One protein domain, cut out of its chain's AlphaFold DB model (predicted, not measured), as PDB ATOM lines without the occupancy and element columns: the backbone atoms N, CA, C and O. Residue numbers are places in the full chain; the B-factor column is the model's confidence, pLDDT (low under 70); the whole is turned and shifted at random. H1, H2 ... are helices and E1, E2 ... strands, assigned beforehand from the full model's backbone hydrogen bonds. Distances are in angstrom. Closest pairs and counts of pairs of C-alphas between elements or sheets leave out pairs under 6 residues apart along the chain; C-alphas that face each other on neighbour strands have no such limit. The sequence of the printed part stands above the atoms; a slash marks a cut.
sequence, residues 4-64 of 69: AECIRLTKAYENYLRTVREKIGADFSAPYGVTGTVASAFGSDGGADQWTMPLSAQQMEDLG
ATOM      1  N   ALA A   4     -21.763  -5.173   8.550       90.75
ATOM      2  CA  ALA A   4     -20.794  -5.399   9.625       90.75
ATOM      3  C   ALA A   4     -20.523  -6.891   9.911       90.75
ATOM      4  O   ALA A   4     -19.434  -7.274  10.341       90.75
ATOM      5  N   GLU A   5     -21.516  -7.750   9.695       86.69
ATOM      6  CA  GLU A   5     -21.375  -9.199   9.824       86.69
ATOM      7  C   GLU A   5     -20.603  -9.778   8.635       86.69
ATOM      8  O   GLU A   5     -19.683 -10.572   8.829       86.69
ATOM      9  N   CYS A   6     -20.897  -9.281   7.432       84.81
ATOM     10  CA  CYS A   6     -20.197  -9.625   6.199       84.81
ATOM     11  C   CYS A   6     -18.692  -9.314   6.306       84.81
ATOM     12  O   CYS A   6     -17.856 -10.183   6.072       84.81
ATOM     13  N   ILE A   7     -18.339  -8.109   6.770       89.56
ATOM     14  CA  ILE A   7     -16.940  -7.681   6.952       89.56
ATOM     15  C   ILE A   7     -16.201  -8.557   7.975       89.56
ATOM     16  O   ILE A   7     -15.033  -8.902   7.771       89.56
ATOM     17  N   ARG A   8     -16.854  -8.927   9.087       92.06
ATOM     18  CA  ARG A   8     -16.239  -9.804  10.101       92.06
ATOM     19  C   ARG A   8     -15.939 -11.189   9.543       92.06
ATOM     20  O   ARG A   8     -14.851 -11.708   9.793       92.06
ATOM     21  N   LEU A   9     -16.880 -11.771   8.804       85.62
ATOM     22  CA  LEU A   9     -16.719 -13.098   8.211       85.62
ATOM     23  C   LEU A   9     -15.584 -13.116   7.182       85.62
ATOM     24  O   LEU A   9     -14.730 -13.998   7.252       85.62
ATOM     25  N   THR A  10     -15.496 -12.104   6.314       78.69
ATOM     26  CA  THR A  10     -14.405 -11.991   5.333       78.69
ATOM     27  C   THR A  10     -13.036 -11.936   6.010       78.69
ATOM     28  O   THR A  10     -12.146 -12.713   5.671       78.69
ATOM     29  N   LYS A  11     -12.873 -11.103   7.048       86.69
ATOM     30  CA  LYS A  11     -11.602 -11.008   7.790       86.69
ATOM     31  C   LYS A  11     -11.222 -12.301   8.513       86.69
ATOM     32  O   LYS A  11     -10.037 -12.613   8.645       86.69
ATOM     33  N   ALA A  12     -12.206 -13.036   9.032       83.06
ATOM     34  CA  ALA A  12     -11.960 -14.329   9.665       83.06
ATOM     35  C   ALA A  12     -11.475 -15.359   8.633       83.06
ATOM     36  O   ALA A  12     -10.515 -16.085   8.891       83.06
ATOM     37  N   TYR A  13     -12.091 -15.363   7.450       78.00
ATOM     38  CA  TYR A  13     -11.721 -16.241   6.346       78.00
ATOM     39  C   TYR A  13     -10.308 -15.954   5.811       78.00
ATOM     40  O   TYR A  13      -9.495 -16.871   5.696       78.00
ATOM     41  N   GLU A  14      -9.961 -14.687   5.584       82.44
ATOM     42  CA  GLU A  14      -8.614 -14.285   5.148       82.44
ATOM     43  C   GLU A  14      -7.525 -14.718   6.144       82.44
ATOM     44  O   GLU A  14      -6.477 -15.241   5.756       82.44
ATOM     45  N   ASN A  15      -7.780 -14.558   7.448       84.94
ATOM     46  CA  ASN A  15      -6.846 -14.987   8.491       84.94
ATOM     47  C   ASN A  15      -6.686 -16.508   8.567       84.94
ATOM     48  O   ASN A  15      -5.578 -16.999   8.809       84.94
ATOM     49  N   TYR A  16      -7.774 -17.250   8.360       79.00
ATOM     50  CA  TYR A  16      -7.725 -18.703   8.261       79.00
ATOM     51  C   TYR A  16      -6.839 -19.137   7.088       79.00
ATOM     52  O   TYR A  16      -5.878 -19.880   7.300       79.00
ATOM     53  N   LEU A  17      -7.077 -18.599   5.886       75.94
ATOM     54  CA  LEU A  17      -6.278 -18.917   4.698       75.94
ATOM     55  C   LEU A  17      -4.791 -18.600   4.893       75.94
ATOM     56  O   LEU A  17      -3.938 -19.407   4.524       75.94
ATOM     57  N   ARG A  18      -4.466 -17.465   5.526       81.50
ATOM     58  CA  ARG A  18      -3.079 -17.108   5.861       81.50
ATOM     59  C   ARG A  18      -2.426 -18.145   6.777       81.50
ATOM     60  O   ARG A  18      -1.336 -18.621   6.478       81.50
ATOM     61  N   THR A  19      -3.108 -18.531   7.855       77.88
ATOM     62  CA  THR A  19      -2.591 -19.507   8.834       77.88
ATOM     63  C   THR A  19      -2.350 -20.872   8.193       77.88
ATOM     64  O   THR A  19      -1.371 -21.553   8.494       77.88
ATOM     65  N   VAL A  20      -3.247 -21.286   7.302       66.81
ATOM     66  CA  VAL A  20      -3.136 -22.550   6.571       66.81
ATOM     67  C   VAL A  20      -1.966 -22.505   5.580       66.81
ATOM     68  O   VAL A  20      -1.153 -23.428   5.572       66.81
ATOM     69  N   ARG A  21      -1.808 -21.416   4.815       70.81
ATOM     70  CA  ARG A  21      -0.656 -21.213   3.913       70.81
ATOM     71  C   ARG A  21       0.678 -21.276   4.657       70.81
ATOM     72  O   ARG A  21       1.572 -21.994   4.225       70.81
ATOM     73  N   GLU A  22       0.795 -20.579   5.788       81.12
ATOM     74  CA  GLU A  22       2.012 -20.567   6.616       81.12
ATOM     75  C   GLU A  22       2.374 -21.966   7.144       81.12
ATOM     76  O   GLU A  22       3.551 -22.308   7.230       81.12
ATOM     77  N   LYS A  23       1.377 -22.792   7.488       75.12
ATOM     78  CA  LYS A  23       1.603 -24.126   8.066       75.12
ATOM     79  C   LYS A  23       1.882 -25.219   7.042       75.12
ATOM     80  O   LYS A  23       2.623 -26.146   7.348       75.12
ATOM     81  N   ILE A  24       1.231 -25.162   5.882       69.56
ATOM     82  CA  ILE A  24       1.199 -26.277   4.920       69.56
ATOM     83  C   ILE A  24       2.000 -25.942   3.650       69.56
ATOM     84  O   ILE A  24       2.307 -26.828   2.862       69.56
ATOM     85  N   GLY A  25       2.366 -24.670   3.439       57.38
ATOM     86  CA  GLY A  25       3.122 -24.228   2.261       57.38
ATOM     87  C   GLY A  25       2.330 -24.288   0.951       57.38
ATOM     88  O   GLY A  25       2.915 -24.158  -0.120       57.38
ATOM     89  N   ALA A  26       1.012 -24.492   1.022       54.41
ATOM     90  CA  ALA A  26       0.130 -24.607  -0.133       54.41
ATOM     91  C   ALA A  26      -0.801 -23.395  -0.228       54.41
ATOM     92  O   ALA A  26      -1.441 -22.999   0.751       54.41
ATOM     93  N   ASP A  27      -0.889 -22.815  -1.423       55.06
ATOM     94  CA  ASP A  27      -1.796 -21.712  -1.702       55.06
ATOM     95  C   ASP A  27      -3.210 -22.228  -2.019       55.06
ATOM     96  O   ASP A  27      -3.520 -22.609  -3.144       55.06
ATOM     97  N   PHE A  28      -4.092 -22.197  -1.017       50.59
ATOM     98  CA  PHE A  28      -5.517 -22.537  -1.156       50.59
ATOM     99  C   PHE A  28      -6.320 -21.571  -2.044       50.59
ATOM    100  O   PHE A  28      -7.501 -21.809  -2.279       50.59
ATOM    101  N   SER A  29      -5.716 -20.485  -2.550       54.91
ATOM    102  CA  SER A  29      -6.367 -19.664  -3.577       54.91
ATOM    103  C   SER A  29      -6.429 -20.338  -4.941       54.91
ATOM    104  O   SER A  29      -7.115 -19.808  -5.806       54.91
ATOM    105  N   ALA A  30      -5.774 -21.491  -5.136       50.44
ATOM    106  CA  ALA A  30      -6.058 -22.385  -6.249       50.44
ATOM    107  C   ALA A  30      -7.372 -23.120  -5.936       50.44
ATOM    108  O   ALA A  30      -7.343 -24.140  -5.244       50.44
ATOM    109  N   PRO A  31      -8.543 -22.614  -6.368       54.22
ATOM    110  CA  PRO A  31      -9.793 -22.953  -5.702       54.22
ATOM    111  C   PRO A  31     -10.170 -24.413  -5.922       54.22
ATOM    112  O   PRO A  31     -10.879 -24.971  -5.096       54.22
ATOM    113  N   TYR A  32      -9.665 -25.048  -6.989       55.16
ATOM    114  CA  TYR A  32      -9.988 -26.437  -7.285       55.16
ATOM    115  C   TYR A  32      -8.889 -27.232  -8.001       55.16
ATOM    116  O   TYR A  32      -9.211 -28.329  -8.420       55.16
ATOM    117  N   GLY A  33      -7.628 -26.793  -8.147       63.06
ATOM    118  CA  GLY A  33      -6.638 -27.680  -8.782       63.06
ATOM    119  C   GLY A  33      -5.175 -27.243  -8.828       63.06
ATOM    120  O   GLY A  33      -4.849 -26.062  -8.743       63.06
ATOM    121  N   VAL A  34      -4.292 -28.232  -8.985       71.06
ATOM    122  CA  VAL A  34      -2.852 -28.065  -9.226       71.06
ATOM    123  C   VAL A  34      -2.609 -27.956 -10.729       71.06
ATOM    124  O   VAL A  34      -3.107 -28.779 -11.496       71.06
ATOM    125  N   THR A  35      -1.845 -26.950 -11.148       81.94
ATOM    126  CA  THR A  35      -1.477 -26.738 -12.560       81.94
ATOM    127  C   THR A  35      -0.225 -27.533 -12.933       81.94
ATOM    128  O   THR A  35       0.648 -27.754 -12.090       81.94
ATOM    129  N   GLY A  36      -0.122 -27.951 -14.191       85.00
ATOM    130  CA  GLY A  36       1.069 -28.594 -14.740       85.00
ATOM    131  C   GLY A  36       0.965 -28.811 -16.247       85.00
ATOM    132  O   GLY A  36      -0.009 -28.405 -16.870       85.00
ATOM    133  N   THR A  37       1.963 -29.477 -16.822       90.75
ATOM    134  CA  THR A  37       1.990 -29.842 -18.245       90.75
ATOM    135  C   THR A  37       1.881 -31.357 -18.384       90.75
ATOM    136  O   THR A  37       2.561 -32.096 -17.668       90.75
ATOM    137  N   VAL A  38       1.041 -31.825 -19.309       88.75
ATOM    138  CA  VAL A  38       0.890 -33.253 -19.613       88.75
ATOM    139  C   VAL A  38       2.219 -33.801 -20.139       88.75
ATOM    140  O   VAL A  38       2.759 -33.300 -21.126       88.75
ATOM    141  N   ALA A  39       2.737 -34.850 -19.502       92.12
ATOM    142  CA  ALA A  39       3.936 -35.540 -19.967       92.12
ATOM    143  C   ALA A  39       3.668 -36.327 -21.262       92.12
ATOM    144  O   ALA A  39       2.562 -36.825 -21.483       92.12
ATOM    145  N   SER A  40       4.694 -36.496 -22.095       95.56
ATOM    146  CA  SER A  40       4.632 -37.367 -23.272       95.56
ATOM    147  C   SER A  40       4.425 -38.825 -22.842       95.56
ATOM    148  O   SER A  40       5.178 -39.356 -22.023       95.56
ATOM    149  N   ALA A  41       3.395 -39.479 -23.376       93.44
ATOM    150  CA  ALA A  41       3.033 -40.854 -23.039       93.44
ATOM    151  C   ALA A  41       2.183 -41.487 -24.152       93.44
ATOM    152  O   ALA A  41       1.576 -40.786 -24.957       93.44
ATOM    153  N   PHE A  42       2.123 -42.824 -24.197       93.56
ATOM    154  CA  PHE A  42       1.287 -43.589 -25.141       93.56
ATOM    155  C   PHE A  42       1.519 -43.263 -26.633       93.56
ATOM    156  O   PHE A  42       0.598 -43.349 -27.439       93.56
ATOM    157  N   GLY A  43       2.748 -42.887 -27.006       95.25
ATOM    158  CA  GLY A  43       3.085 -42.473 -28.375       95.25
ATOM    159  C   GLY A  43       2.621 -41.059 -28.744       95.25
ATOM    160  O   GLY A  43       2.663 -40.706 -29.917       95.25
ATOM    161  N   SER A  44       2.179 -40.266 -27.761       92.94
ATOM    162  CA  SER A  44       1.818 -38.855 -27.906       92.94
ATOM    163  C   SER A  44       2.882 -37.944 -27.291       92.94
ATOM    164  O   SER A  44       3.464 -38.267 -26.250       92.94
ATOM    165  N   ASP A  45       3.083 -36.783 -27.910       94.38
ATOM    166  CA  ASP A  45       4.094 -35.797 -27.517       94.38
ATOM    167  C   ASP A  45       3.755 -35.062 -26.207       94.38
ATOM    168  O   ASP A  45       4.638 -34.469 -25.589       94.38
ATOM    169  N   GLY A  46       2.511 -35.138 -25.719       93.81
ATOM    170  CA  GLY A  46       2.080 -34.402 -24.524       93.81
ATOM    171  C   GLY A  46       2.098 -32.882 -24.742       93.81
ATOM    172  O   GLY A  46       1.779 -32.405 -25.828       93.81
ATOM    173  N   GLY A  47       2.433 -32.111 -23.704       91.12
ATOM    174  CA  GLY A  47       2.664 -30.662 -23.802       91.12
ATOM    175  C   GLY A  47       1.438 -29.767 -23.597       91.12
ATOM    176  O   GLY A  47       1.580 -28.549 -23.566       91.12
ATOM    177  N   ALA A  48       0.249 -30.343 -23.429       90.62
ATOM    178  CA  ALA A  48      -0.947 -29.583 -23.082       90.62
ATOM    179  C   ALA A  48      -0.905 -29.104 -21.623       90.62
ATOM    180  O   ALA A  48      -0.375 -29.798 -20.749       90.62
ATOM    181  N   ASP A  49      -1.520 -27.954 -21.353       87.38
ATOM    182  CA  ASP A  49      -1.780 -27.507 -19.986       87.38
ATOM    183  C   ASP A  49      -2.781 -28.454 -19.307       87.38
ATOM    184  O   ASP A  49      -3.789 -28.856 -19.893       87.38
ATOM    185  N   GLN A  50      -2.501 -28.812 -18.055       84.81
ATOM    186  CA  GLN A  50      -3.332 -29.679 -17.232       84.81
ATOM    187  C   GLN A  50      -3.676 -29.003 -15.907       84.81
ATOM    188  O   GLN A  50      -2.824 -28.414 -15.235       84.81
ATOM    189  N   TRP A  51      -4.924 -29.205 -15.486       83.31
ATOM    190  CA  TRP A  51      -5.387 -28.943 -14.130       83.31
ATOM    191  C   TRP A  51      -5.780 -30.255 -13.455       83.31
ATOM    192  O   TRP A  51      -6.656 -30.974 -13.931       83.31
ATOM    193  N   THR A  52      -5.126 -30.572 -12.343       80.44
ATOM    194  CA  THR A  52      -5.471 -31.722 -11.502       80.44
ATOM    195  C   THR A  52      -6.356 -31.249 -10.364       80.44
ATOM    196  O   THR A  52      -5.885 -30.538  -9.476       80.44
ATOM    197  N   MET A  53      -7.623 -31.657 -10.386       80.38
ATOM    198  CA  MET A  53      -8.620 -31.251  -9.398       80.38
ATOM    199  C   MET A  53      -8.719 -32.279  -8.256       80.38
ATOM    200  O   MET A  53      -8.586 -33.475  -8.516       80.38
ATOM    201  N   PRO A  54      -8.958 -31.869  -6.993       75.31
ATOM    202  CA  PRO A  54      -9.099 -32.793  -5.867       75.31
ATOM    203  C   PRO A  54     -10.483 -33.463  -5.816       75.31
ATOM    204  O   PRO A  54     -10.678 -34.400  -5.046       75.31
ATOM    205  N   LEU A  55     -11.440 -32.970  -6.607       77.69
ATOM    206  CA  LEU A  55     -12.792 -33.502  -6.744       77.69
ATOM    207  C   LEU A  55     -12.967 -34.117  -8.131       77.69
ATOM    208  O   LEU A  55     -12.350 -33.667  -9.099       77.69
ATOM    209  N   SER A  56     -13.827 -35.129  -8.236       80.69
ATOM    210  CA  SER A  56     -14.220 -35.658  -9.542       80.69
ATOM    211  C   SER A  56     -15.066 -34.638 -10.311       80.69
ATOM    212  O   SER A  56     -15.717 -33.779  -9.711       80.69
ATOM    213  N   ALA A  57     -15.108 -34.760 -11.642       80.56
ATOM    214  CA  ALA A  57     -15.943 -33.899 -12.482       80.56
ATOM    215  C   ALA A  57     -17.415 -33.907 -12.030       80.56
ATOM    216  O   ALA A  57     -18.004 -32.843 -11.887       80.56
ATOM    217  N   GLN A  58     -17.958 -35.082 -11.686       79.81
ATOM    218  CA  GLN A  58     -19.330 -35.212 -11.187       79.81
ATOM    219  C   GLN A  58     -19.558 -34.417  -9.896       79.81
ATOM    220  O   GLN A  58     -20.519 -33.667  -9.794       79.81
ATOM    221  N   GLN A  59     -18.652 -34.522  -8.916       79.75
ATOM    222  CA  GLN A  59     -18.771 -33.760  -7.665       79.75
ATOM    223  C   GLN A  59     -18.728 -32.253  -7.917       79.75
ATOM    224  O   GLN A  59     -19.383 -31.480  -7.224       79.75
ATOM    225  N   MET A  60     -17.938 -31.824  -8.898       82.00
ATOM    226  CA  MET A  60     -17.847 -30.420  -9.271       82.00
ATOM    227  C   MET A  60     -19.095 -29.927 -10.014       82.00
ATOM    228  O   MET A  60     -19.463 -28.768  -9.835       82.00
ATOM    229  N   GLU A  61     -19.756 -30.769 -10.808       80.44
ATOM    230  CA  GLU A  61     -21.063 -30.471 -11.411       80.44
ATOM    231  C   GLU A  61     -22.159 -30.375 -10.345       80.44
ATOM    232  O   GLU A  61     -22.884 -29.381 -10.297       80.44
ATOM    233  N   ASP A  62     -22.220 -31.345  -9.429       79.75
ATOM    234  CA  ASP A  62     -23.207 -31.389  -8.341       79.75
ATOM    235  C   ASP A  62     -23.111 -30.151  -7.425       79.75
ATOM    236  O   ASP A  62     -24.112 -29.674  -6.889       79.75
ATOM    237  N   LEU A  63     -21.898 -29.613  -7.255       77.94
ATOM    238  CA  LEU A  63     -21.621 -28.395  -6.488       77.94
ATOM    239  C   LEU A  63     -21.793 -27.096  -7.298       77.94
ATOM    240  O   LEU A  63     -21.640 -26.012  -6.732       77.94
ATOM    241  N   GLY A  64     -22.079 -27.173  -8.602       76.31
ATOM    242  CA  GLY A  64     -22.210 -26.007  -9.485       76.31
ATOM    243  C   GLY A  64     -20.889 -25.281  -9.780       76.31
ATOM    244  O   GLY A  64     -20.893 -24.088 -10.093       76.31
TER     245      GLY A  64
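AT A GLANCE: This is residues 4 to 64 of the 69 residues of an uncharacterized protein of Ruthenibacterium lactatiformans (UniProt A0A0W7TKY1). A long helix, H1, makes one end of an open, drawn-out shape, and a narrow two-stranded hairpin of E1 and E2 makes the other, its loop of residues 38 to 48 reaching to the far tip. A short helix, H2, follows the hairpin on its own, and residues 4 to 16 of H1 stick out free of the rest. The printed part has 61 residues with two named helices and two named strands, in the order H1, E1, E2, H2; the sheet, E1 - E2, is antiparallel, and the class is mixed, helices and strands. The whole is extended, with a radius of gyration of the C-alphas of 17.1 A, and flat, spanning 57 by 30 by 14 A.

IN THESE COORDINATES: H1 runs from residue 4, C-alpha at (-20.794, -5.399, 9.625), to residue 24, 30.7 A from first to last C-alpha. E1 is residues 34 to 37, 10.4 A long, with C-alpha 34 at (-2.852, -28.065, -9.226). E2 is residues 49 to 52, 10.2 A long. H2, residues 57 to 62, is 8.7 A long and ends with C-alpha 62 at (-23.207, -31.389, -8.341).

HOW THE PARTS SIT: H1 is apart from E2 and from H2. E1 and E2 form a hairpin, antiparallel at 146 degrees between their directions. The C-alphas of Thr 35 and Trp 51, 4.8 A apart, face each other. N 34 and O 52 are 2.8 A apart and N 36 and O 50 are 2.9 A apart, both within hydrogen-bond range. E1 and H2 are apart. In H1 and H2 every O i to N i+4 pair is within hydrogen-bond range.

THE WHOLE: The C-alphas of Ala 4 and Gly 43, the two farthest apart, are 58.2 A from each other. The printed part has no cut. The link from E1 to E2 is long, with 11 residues; that from H1 to E1 is short, and that from E2 to H2 is tight. The mean pLDDT of the printed part is 79.2; residue 20 and residues 24 to 33 are under 70 in this model.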